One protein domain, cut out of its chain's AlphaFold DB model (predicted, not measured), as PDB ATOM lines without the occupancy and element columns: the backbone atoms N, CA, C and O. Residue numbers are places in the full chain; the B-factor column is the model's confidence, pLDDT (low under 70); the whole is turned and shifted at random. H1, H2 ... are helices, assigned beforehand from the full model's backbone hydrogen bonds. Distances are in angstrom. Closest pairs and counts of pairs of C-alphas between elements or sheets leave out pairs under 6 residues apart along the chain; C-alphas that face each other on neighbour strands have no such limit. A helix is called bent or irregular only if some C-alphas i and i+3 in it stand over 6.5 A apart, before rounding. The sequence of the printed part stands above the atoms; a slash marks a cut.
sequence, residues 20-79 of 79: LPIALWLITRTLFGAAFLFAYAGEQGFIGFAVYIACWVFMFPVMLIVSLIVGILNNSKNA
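Overview. This is residues 20 to 79 of the 79 residues of an uncharacterized protein of Spiribacter sp. C176 (UniProt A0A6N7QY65). What shape do these atoms make? The long helix H1 is the main beam; H2 folds back from its far end as a V, and H3 crosses one side of H1 over residues 26 to 37, where the three helices close a flat triangle. The corner between H2 and H3 sticks out at residues 57 to 62, of which 60 to 62 belong to H3. How much is printed, and of what class? There are 60 residues, with three named helices in the order H1, H2, H3 and no named strand: the class is all helix. The whole is only just compact, close to loose, with a radius of gyration of the C-alphas of 12.0 A and spans of 36, 24 and 12 A.

Along the chain. Where is the longest helix? H1 covers residues 20 to 43, from C-alpha 20 at (13.501, 42.983, 1.899) to C-alpha 43 at (-20.849, 44.649, 7.622), 34.9 A from first to last C-alpha. Where are the other two? H2 covers residues 45 to 58 and measures 20.3 A, with C-alpha 45 at (-23.530, 40.425, 5.507). H3 covers residues 60 to 76 and measures 24.3 A, ending with C-alpha 76 at (-1.359, 57.164, 7.904).

Arrangement. How does H3 stand to H1? They touch and are about perpendicular, at 84 degrees, with 36 pairs of C-alphas within 8 A; H1 takes part with residues 26 to 37 alone. Their closest C-alphas, those of Gly 33 and Gly 71, are 3.8 A apart. How does H2 stand to H1? They touch and form a helical hairpin, running opposite ways at a steep tilt of 38 degrees, only just beyond shallow. H1 touches H2 with residues 37 to 42 alone, and H2 touches H1 with residues 47 to 52 alone; their closest C-alphas, those of Ala 41 and Gly 48, are 4.3 A apart. How do H2 and H3 stand? They are close but not clearly touching, opposite ways at a steep tilt of 61 degrees; their closest C-alphas, those of Trp 56 and Met 63, are 6.0 A apart. What do the backbones show? In H1, H2 and H3 every O i to N i+4 pair is within hydrogen-bond range, and no helix is bent.

Size, cuts and confidence. How large is it? The two C-alphas farthest apart, those of Leu 20 and Gly 45, are 37.3 A apart. Is anything cut or long? The printed part has no cut and ends at residue 79, the chain's last residue; the links H1 to H2 and H2 to H3 are tight, with 1 residue each. Where is confidence low? The mean pLDDT of the printed part is 90.3, and residues 76 to 79 are under 70.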
ATOM      1  N   LEU A  20      14.237  43.749   0.894       92.50
ATOM      2  CA  LEU A  20      13.501  42.983   1.899       92.50
ATOM      3  C   LEU A  20      12.626  43.863   2.807       92.50
ATOM      4  O   LEU A  20      11.432  43.572   2.898       92.50
ATOM      5  N   PRO A  21      13.125  44.933   3.462       93.00
ATOM      6  CA  PRO A  21      12.271  45.771   4.302       93.00
ATOM      7  C   PRO A  21      11.175  46.473   3.498       93.00
ATOM      8  O   PRO A  21      10.053  46.580   3.987       93.00
ATOM      9  N   ILE A  22      11.452  46.889   2.256       92.62
ATOM     10  CA  ILE A  22      10.435  47.479   1.374       92.62
ATOM     11  C   ILE A  22       9.360  46.443   1.026       92.62
ATOM     12  O   ILE A  22       8.168  46.736   1.127       92.62
ATOM     13  N   ALA A  23       9.759  45.225   0.657       91.94
ATOM     14  CA  ALA A  23       8.832  44.147   0.330       91.94
ATOM     15  C   ALA A  23       7.960  43.778   1.536       91.94
ATOM     16  O   ALA A  23       6.739  43.702   1.408       91.94
ATOM     17  N   LEU A  24       8.563  43.616   2.717       92.44
ATOM     18  CA  LEU A  24       7.829  43.352   3.954       92.44
ATOM     19  C   LEU A  24       6.858  44.488   4.279       92.44
ATOM     20  O   LEU A  24       5.696  44.222   4.579       92.44
ATOM     21  N   TRP A  25       7.290  45.745   4.144       91.62
ATOM     22  CA  TRP A  25       6.425  46.903   4.348       91.62
ATOM     23  C   TRP A  25       5.213  46.885   3.406       91.62
ATOM     24  O   TRP A  25       4.078  47.014   3.867       91.62
ATOM     25  N   LEU A  26       5.422  46.644   2.108       92.00
ATOM     26  CA  LEU A  26       4.340  46.541   1.121       92.00
ATOM     27  C   LEU A  26       3.377  45.386   1.426       92.00
ATOM     28  O   LEU A  26       2.157  45.569   1.359       92.00
ATOM     29  N   ILE A  27       3.903  44.216   1.798       92.75
ATOM     30  CA  ILE A  27       3.095  43.048   2.171       92.75
ATOM     31  C   ILE A  27       2.235  43.383   3.388       92.75
ATOM     32  O   ILE A  27       1.020  43.202   3.348       92.75
ATOM     33  N   THR A  28       2.832  43.932   4.447       91.44
ATOM     34  CA  THR A  28       2.104  44.307   5.661       91.44
ATOM     35  C   THR A  28       0.989  45.304   5.356       91.44
ATOM     36  O   THR A  28      -0.143  45.102   5.792       91.44
ATOM     37  N   ARG A  29       1.262  46.352   4.566       91.00
ATOM     38  CA  ARG A  29       0.238  47.333   4.166       91.00
ATOM     39  C   ARG A  29      -0.899  46.681   3.385       91.00
ATOM     40  O   ARG A  29      -2.060  46.904   3.716       91.00
ATOM     41  N   THR A  30      -0.574  45.835   2.416       92.81
ATOM     42  CA  THR A  30      -1.575  45.125   1.608       92.81
ATOM     43  C   THR A  30      -2.452  44.217   2.472       92.81
ATOM     44  O   THR A  30      -3.672  44.245   2.334       92.81
ATOM     45  N   LEU A  31      -1.864  43.468   3.411       92.69
ATOM     46  CA  LEU A  31      -2.609  42.599   4.328       92.69
ATOM     47  C   LEU A  31      -3.551  43.392   5.241       92.69
ATOM     48  O   LEU A  31      -4.702  42.997   5.417       92.69
ATOM     49  N   PHE A  32      -3.104  44.530   5.781       92.62
ATOM     50  CA  PHE A  32      -3.967  45.391   6.596       92.62
ATOM     51  C   PHE A  32      -5.140  45.964   5.801       92.62
ATOM     52  O   PHE A  32      -6.265  45.969   6.298       92.62
ATOM     53  N   GLY A  33      -4.905  46.437   4.576       91.81
ATOM     54  CA  GLY A  33      -5.998  46.938   3.747       91.81
ATOM     55  C   GLY A  33      -6.960  45.837   3.309       91.81
ATOM     56  O   GLY A  33      -8.167  46.055   3.337       91.81
ATOM     57  N   ALA A  34      -6.457  44.637   3.010       92.69
ATOM     58  CA  ALA A  34      -7.291  43.470   2.727       92.69
ATOM     59  C   ALA A  34      -8.172  43.103   3.932       92.69
ATOM     60  O   ALA A  34      -9.376  42.916   3.776       92.69
ATOM     61  N   ALA A  35      -7.605  43.078   5.142       93.00
ATOM     62  CA  ALA A  35      -8.353  42.816   6.371       93.00
ATOM     63  C   ALA A  35      -9.418  43.889   6.650       93.00
ATOM     64  O   ALA A  35     -10.528  43.566   7.070       93.00
ATOM     65  N   PHE A  36      -9.113  45.161   6.379       93.06
ATOM     66  CA  PHE A  36     -10.077  46.251   6.519       93.06
ATOM     67  C   PHE A  36     -11.238  46.122   5.525       93.06
ATOM     68  O   PHE A  36     -12.400  46.230   5.908       93.06
ATOM     69  N   LEU A  37     -10.939  45.837   4.256       92.88
ATOM     70  CA  LEU A  37     -11.954  45.610   3.223       92.88
ATOM     71  C   LEU A  37     -12.791  44.364   3.513       92.88
ATOM     72  O   LEU A  37     -13.988  44.359   3.249       92.88
ATOM     73  N   PHE A  38     -12.180  43.331   4.089       93.56
ATOM     74  CA  PHE A  38     -12.883  42.146   4.561       93.56
ATOM     75  C   PHE A  38     -13.850  42.470   5.706       93.56
ATOM     76  O   PHE A  38     -15.001  42.044   5.669       93.56
ATOM     77  N   ALA A  39     -13.414  43.254   6.697       93.00
ATOM     78  CA  ALA A  39     -14.283  43.704   7.782       93.00
ATOM     79  C   ALA A  39     -15.466  44.524   7.240       93.00
ATOM     80  O   ALA A  39     -16.613  44.236   7.574       93.00
ATOM     81  N   TYR A  40     -15.195  45.457   6.323       92.25
ATOM     82  CA  TYR A  40     -16.224  46.245   5.643       92.25
ATOM     83  C   TYR A  40     -17.200  45.379   4.829       92.25
ATOM     84  O   TYR A  40     -18.409  45.591   4.854       92.25
ATOM     85  N   ALA A  41     -16.698  44.356   4.137       92.94
ATOM     86  CA  ALA A  41     -17.534  43.386   3.440       92.94
ATOM     87  C   ALA A  41     -18.413  42.578   4.412       92.94
ATOM     88  O   ALA A  41     -19.559  42.266   4.088       92.94
ATOM     89  N   GLY A  42     -17.907  42.277   5.611       90.31
ATOM     90  CA  GLY A  42     -18.656  41.610   6.675       90.31
ATOM     91  C   GLY A  42     -19.842  42.426   7.199       90.31
ATOM     92  O   GLY A  42     -20.885  41.848   7.503       90.31
ATOM     93  N   GLU A  43     -19.738  43.759   7.237       94.19
ATOM     94  CA  GLU A  43     -20.849  44.649   7.622       94.19
ATOM     95  C   GLU A  43     -22.033  44.577   6.644       94.19
ATOM     96  O   GLU A  43     -23.181  44.785   7.031       94.19
ATOM     97  N   GLN A  44     -21.777  44.222   5.383       89.75
ATOM     98  CA  GLN A  44     -22.805  44.036   4.352       89.75
ATOM     99  C   GLN A  44     -23.405  42.614   4.358       89.75
ATOM    100  O   GLN A  44     -24.157  42.235   3.454       89.75
ATOM    101  N   GLY A  45     -23.067  41.801   5.365       91.75
ATOM    102  CA  GLY A  45     -23.530  40.425   5.507       91.75
ATOM    103  C   GLY A  45     -22.964  39.483   4.440       91.75
ATOM    104  O   GLY A  45     -21.883  39.687   3.889       91.75
ATOM    105  N   PHE A  46     -23.707  38.415   4.132       91.69
ATOM    106  CA  PHE A  46     -23.242  37.366   3.215       91.69
ATOM    107  C   PHE A  46     -22.932  37.889   1.805       91.69
ATOM    108  O   PHE A  46     -21.975  37.443   1.174       91.69
ATOM    109  N   ILE A  47     -23.717  38.858   1.321       93.19
ATOM    110  CA  ILE A  47     -23.546  39.434  -0.017       93.19
ATOM    111  C   ILE A  47     -22.205  40.165  -0.113       93.19
ATOM    112  O   ILE A  47     -21.474  39.955  -1.079       93.19
ATOM    113  N   GLY A  48     -21.839  40.957   0.898       92.81
ATOM    114  CA  GLY A  48     -20.547  41.644   0.916       92.81
ATOM    115  C   GLY A  48     -19.374  40.675   0.914       92.81
ATOM    116  O   GLY A  48     -18.450  40.833   0.117       92.81
ATOM    117  N   PHE A  49     -19.434  39.625   1.737       92.88
ATOM    118  CA  PHE A  49     -18.412  38.576   1.736       92.88
ATOM    119  C   PHE A  49     -18.284  37.894   0.364       92.88
ATOM    120  O   PHE A  49     -17.174  37.740  -0.147       92.88
ATOM    121  N   ALA A  50     -19.405  37.530  -0.265       95.06
ATOM    122  CA  ALA A  50     -19.402  36.907  -1.586       95.06
ATOM    123  C   ALA A  50     -18.783  37.824  -2.655       95.06
ATOM    124  O   ALA A  50     -17.967  37.365  -3.455       95.06
ATOM    125  N   VAL A  51     -19.114  39.120  -2.638       94.88
ATOM    126  CA  VAL A  51     -18.528  40.119  -3.547       94.88
ATOM    127  C   VAL A  51     -17.035  40.289  -3.285       94.88
ATOM    128  O   VAL A  51     -16.258  40.284  -4.232       94.88
ATOM    129  N   TYR A  52     -16.608  40.365  -2.024       94.44
ATOM    130  CA  TYR A  52     -15.192  40.450  -1.666       94.44
ATOM    131  C   TYR A  52     -14.398  39.270  -2.240       94.44
ATOM    132  O   TYR A  52     -13.397  39.477  -2.927       94.44
ATOM    133  N   ILE A  53     -14.870  38.037  -2.033       95.69
ATOM    134  CA  ILE A  53     -14.221  36.840  -2.585       95.69
ATOM    135  C   ILE A  53     -14.259  36.847  -4.118       95.69
ATOM    136  O   ILE A  53     -13.241  36.564  -4.751       95.69
ATOM    137  N   ALA A  54     -15.383  37.227  -4.731       96.12
ATOM    138  CA  ALA A  54     -15.486  37.341  -6.184       96.12
ATOM    139  C   ALA A  54     -14.476  38.356  -6.747       96.12
ATOM    140  O   ALA A  54     -13.789  38.061  -7.725       96.12
ATOM    141  N   CYS A  55     -14.307  39.514  -6.106       95.38
ATOM    142  CA  CYS A  55     -13.306  40.509  -6.483       95.38
ATOM    143  C   CYS A  55     -11.876  39.963  -6.354       95.38
ATOM    144  O   CYS A  55     -11.048  40.231  -7.223       95.38
ATOM    145  N   TRP A  56     -11.576  39.158  -5.332       94.44
ATOM    146  CA  TRP A  56     -10.269  38.502  -5.213       94.44
ATOM    147  C   TRP A  56     -10.013  37.461  -6.304       94.44
ATOM    148  O   TRP A  56      -8.879  37.345  -6.755       94.44
ATOM    149  N   VAL A  57     -11.033  36.728  -6.754       96.00
ATOM    150  CA  VAL A  57     -10.880  35.693  -7.792       96.00
ATOM    151  C   VAL A  57     -10.814  36.301  -9.195       96.00
ATOM    152  O   VAL A  57      -9.915  35.973  -9.966       96.00
ATOM    153  N   PHE A  58     -11.743  37.195  -9.537       96.75
ATOM    154  CA  PHE A  58     -11.875  37.736 -10.897       96.75
ATOM    155  C   PHE A  58     -11.040  38.995 -11.137       96.75
ATOM    156  O   PHE A  58     -10.702  39.304 -12.278       96.75
ATOM    157  N   MET A  59     -10.710  39.733 -10.078       94.88
ATOM    158  CA  MET A  59     -10.019  41.021 -10.156       94.88
ATOM    159  C   MET A  59      -8.812  41.065  -9.213       94.88
ATOM    160  O   MET A  59      -8.488  42.119  -8.667       94.88
ATOM    161  N   PHE A  60      -8.118  39.930  -9.045       92.94
ATOM    162  CA  PHE A  60      -6.977  39.784  -8.136       92.94
ATOM    163  C   PHE A  60      -5.966  40.947  -8.204       92.94
ATOM    164  O   PHE A  60      -5.662  41.522  -7.154       92.94
ATOM    165  N   PRO A  61      -5.485  41.387  -9.392       93.06
ATOM    166  CA  PRO A  61      -4.514  42.482  -9.459       93.06
ATOM    167  C   PRO A  61      -5.088  43.810  -8.952       93.06
ATOM    168  O   PRO A  61      -4.394  44.581  -8.294       93.06
ATOM    169  N   VAL A  62      -6.371  44.065  -9.222       95.12
ATOM    170  CA  VAL A  62      -7.065  45.271  -8.758       95.12
ATOM    171  C   VAL A  62      -7.238  45.219  -7.244       95.12
ATOM    172  O   VAL A  62      -6.947  46.204  -6.570       95.12
ATOM    173  N   MET A  63      -7.633  44.070  -6.687       95.44
ATOM    174  CA  MET A  63      -7.782  43.917  -5.239       95.44
ATOM    175  C   MET A  63      -6.466  44.070  -4.487       95.44
ATOM    176  O   MET A  63      -6.472  44.663  -3.409       95.44
ATOM    177  N   LEU A  64      -5.339  43.622  -5.046       93.69
ATOM    178  CA  LEU A  64      -4.022  43.892  -4.464       93.69
ATOM    179  C   LEU A  64      -3.725  45.394  -4.392       93.69
ATOM    180  O   LEU A  64      -3.312  45.882  -3.342       93.69
ATOM    181  N   ILE A  65      -3.977  46.137  -5.473       94.62
ATOM    182  CA  ILE A  65      -3.741  47.589  -5.520       94.62
ATOM    183  C   ILE A  65      -4.666  48.319  -4.544       94.62
ATOM    184  O   ILE A  65      -4.205  49.148  -3.760       94.62
ATOM    185  N   VAL A  66      -5.961  48.000  -4.551       94.75
ATOM    186  CA  VAL A  66      -6.943  48.619  -3.648       94.75
ATOM    187  C   VAL A  66      -6.586  48.322  -2.192       94.75
ATOM    188  O   VAL A  66      -6.573  49.235  -1.368       94.75
ATOM    189  N   SER A  67      -6.212  47.079  -1.879       94.69
ATOM    190  CA  SER A  67      -5.779  46.682  -0.534       94.69
ATOM    191  C   SER A  67      -4.501  47.412  -0.115       94.69
ATOM    192  O   SER A  67      -4.400  47.874   1.019       94.69
ATOM    193  N   LEU A  68      -3.539  47.605  -1.018       93.94
ATOM    194  CA  LEU A  68      -2.341  48.395  -0.731       93.94
ATOM    195  C   LEU A  68      -2.685  49.863  -0.433       93.94
ATOM    196  O   LEU A  68      -2.233  50.401   0.578       93.94
ATOM    197  N   ILE A  69      -3.509  50.500  -1.271       94.12
ATOM    198  CA  ILE A  69      -3.923  51.903  -1.101       94.12
ATOM    199  C   ILE A  69      -4.652  52.086   0.231       94.12
ATOM    200  O   ILE A  69      -4.277  52.948   1.027       94.12
ATOM    201  N   VAL A  70      -5.660  51.255   0.504       93.69
ATOM    202  CA  VAL A  70      -6.427  51.304   1.757       93.69
ATOM    203  C   VAL A  70      -5.511  51.074   2.957       93.69
ATOM    204  O   VAL A  70      -5.595  51.804   3.943       93.69
ATOM    205  N   GLY A  71      -4.592  50.113   2.863       90.75
ATOM    206  CA  GLY A  71      -3.614  49.833   3.906       90.75
ATOM    207  C   GLY A  71      -2.686  51.008   4.208       90.75
ATOM    208  O   GLY A  71      -2.437  51.301   5.378       90.75
ATOM    209  N   ILE A  72      -2.203  51.710   3.179       90.69
ATOM    210  CA  ILE A  72      -1.368  52.912   3.327       90.69
ATOM    211  C   ILE A  72      -2.175  54.055   3.957       90.69
ATOM    212  O   ILE A  72      -1.732  54.640   4.948       90.69
ATOM    213  N   LEU A  73      -3.368  54.342   3.428       89.88
ATOM    214  CA  LEU A  73      -4.213  55.440   3.904       89.88
ATOM    215  C   LEU A  73      -4.671  55.240   5.349       89.88
ATOM    216  O   LEU A  73      -4.683  56.192   6.126       89.88
ATOM    217  N   ASN A  74      -5.037  54.014   5.724       83.56
ATOM    218  CA  ASN A  74      -5.506  53.730   7.074       83.56
ATOM    219  C   ASN A  74      -4.366  53.797   8.099       83.56
ATOM    220  O   ASN A  74      -4.545  54.325   9.191       83.56
ATOM    221  N   ASN A  75      -3.165  53.325   7.749       70.44
ATOM    222  CA  ASN A  75      -2.025  53.444   8.656       70.44
ATOM    223  C   ASN A  75      -1.557  54.891   8.839       70.44
ATOM    224  O   ASN A  75      -1.130  55.242   9.930       70.44
ATOM    225  N   SER A  76      -1.679  55.734   7.808       65.94
ATOM    226  CA  SER A  76      -1.359  57.164   7.904       65.94
ATOM    227  C   SER A  76      -2.251  57.926   8.886       65.94
ATOM    228  O   SER A  76      -1.857  58.998   9.326       65.94
ATOM    229  N   LYS A  77      -3.451  57.425   9.199       61.38
ATOM    230  CA  LYS A  77      -4.354  58.053  10.177       61.38
ATOM    231  C   LYS A  77      -4.030  57.673  11.624       61.38
ATOM    232  O   LYS A  77      -4.513  58.333  12.535       61.38
ATOM    233  N   ASN A  78      -3.244  56.614  11.817       55.62
ATOM    234  CA  ASN A  78      -2.905  56.051  13.125       55.62
ATOM    235  C   ASN A  78      -1.442  56.321  13.533       55.62
ATOM    236  O   ASN A  78      -1.006  55.795  14.556       55.62
ATOM    237  N   ALA A  79      -0.692  57.073  12.721       50.50
ATOM    238  CA  ALA A  79       0.685  57.507  12.964       50.50
ATOM    239  C   ALA A  79       0.707  59.003  13.290       50.50
ATOM    240  O   ALA A  79       1.539  59.395  14.136       50.50
TER     241      ALA A  79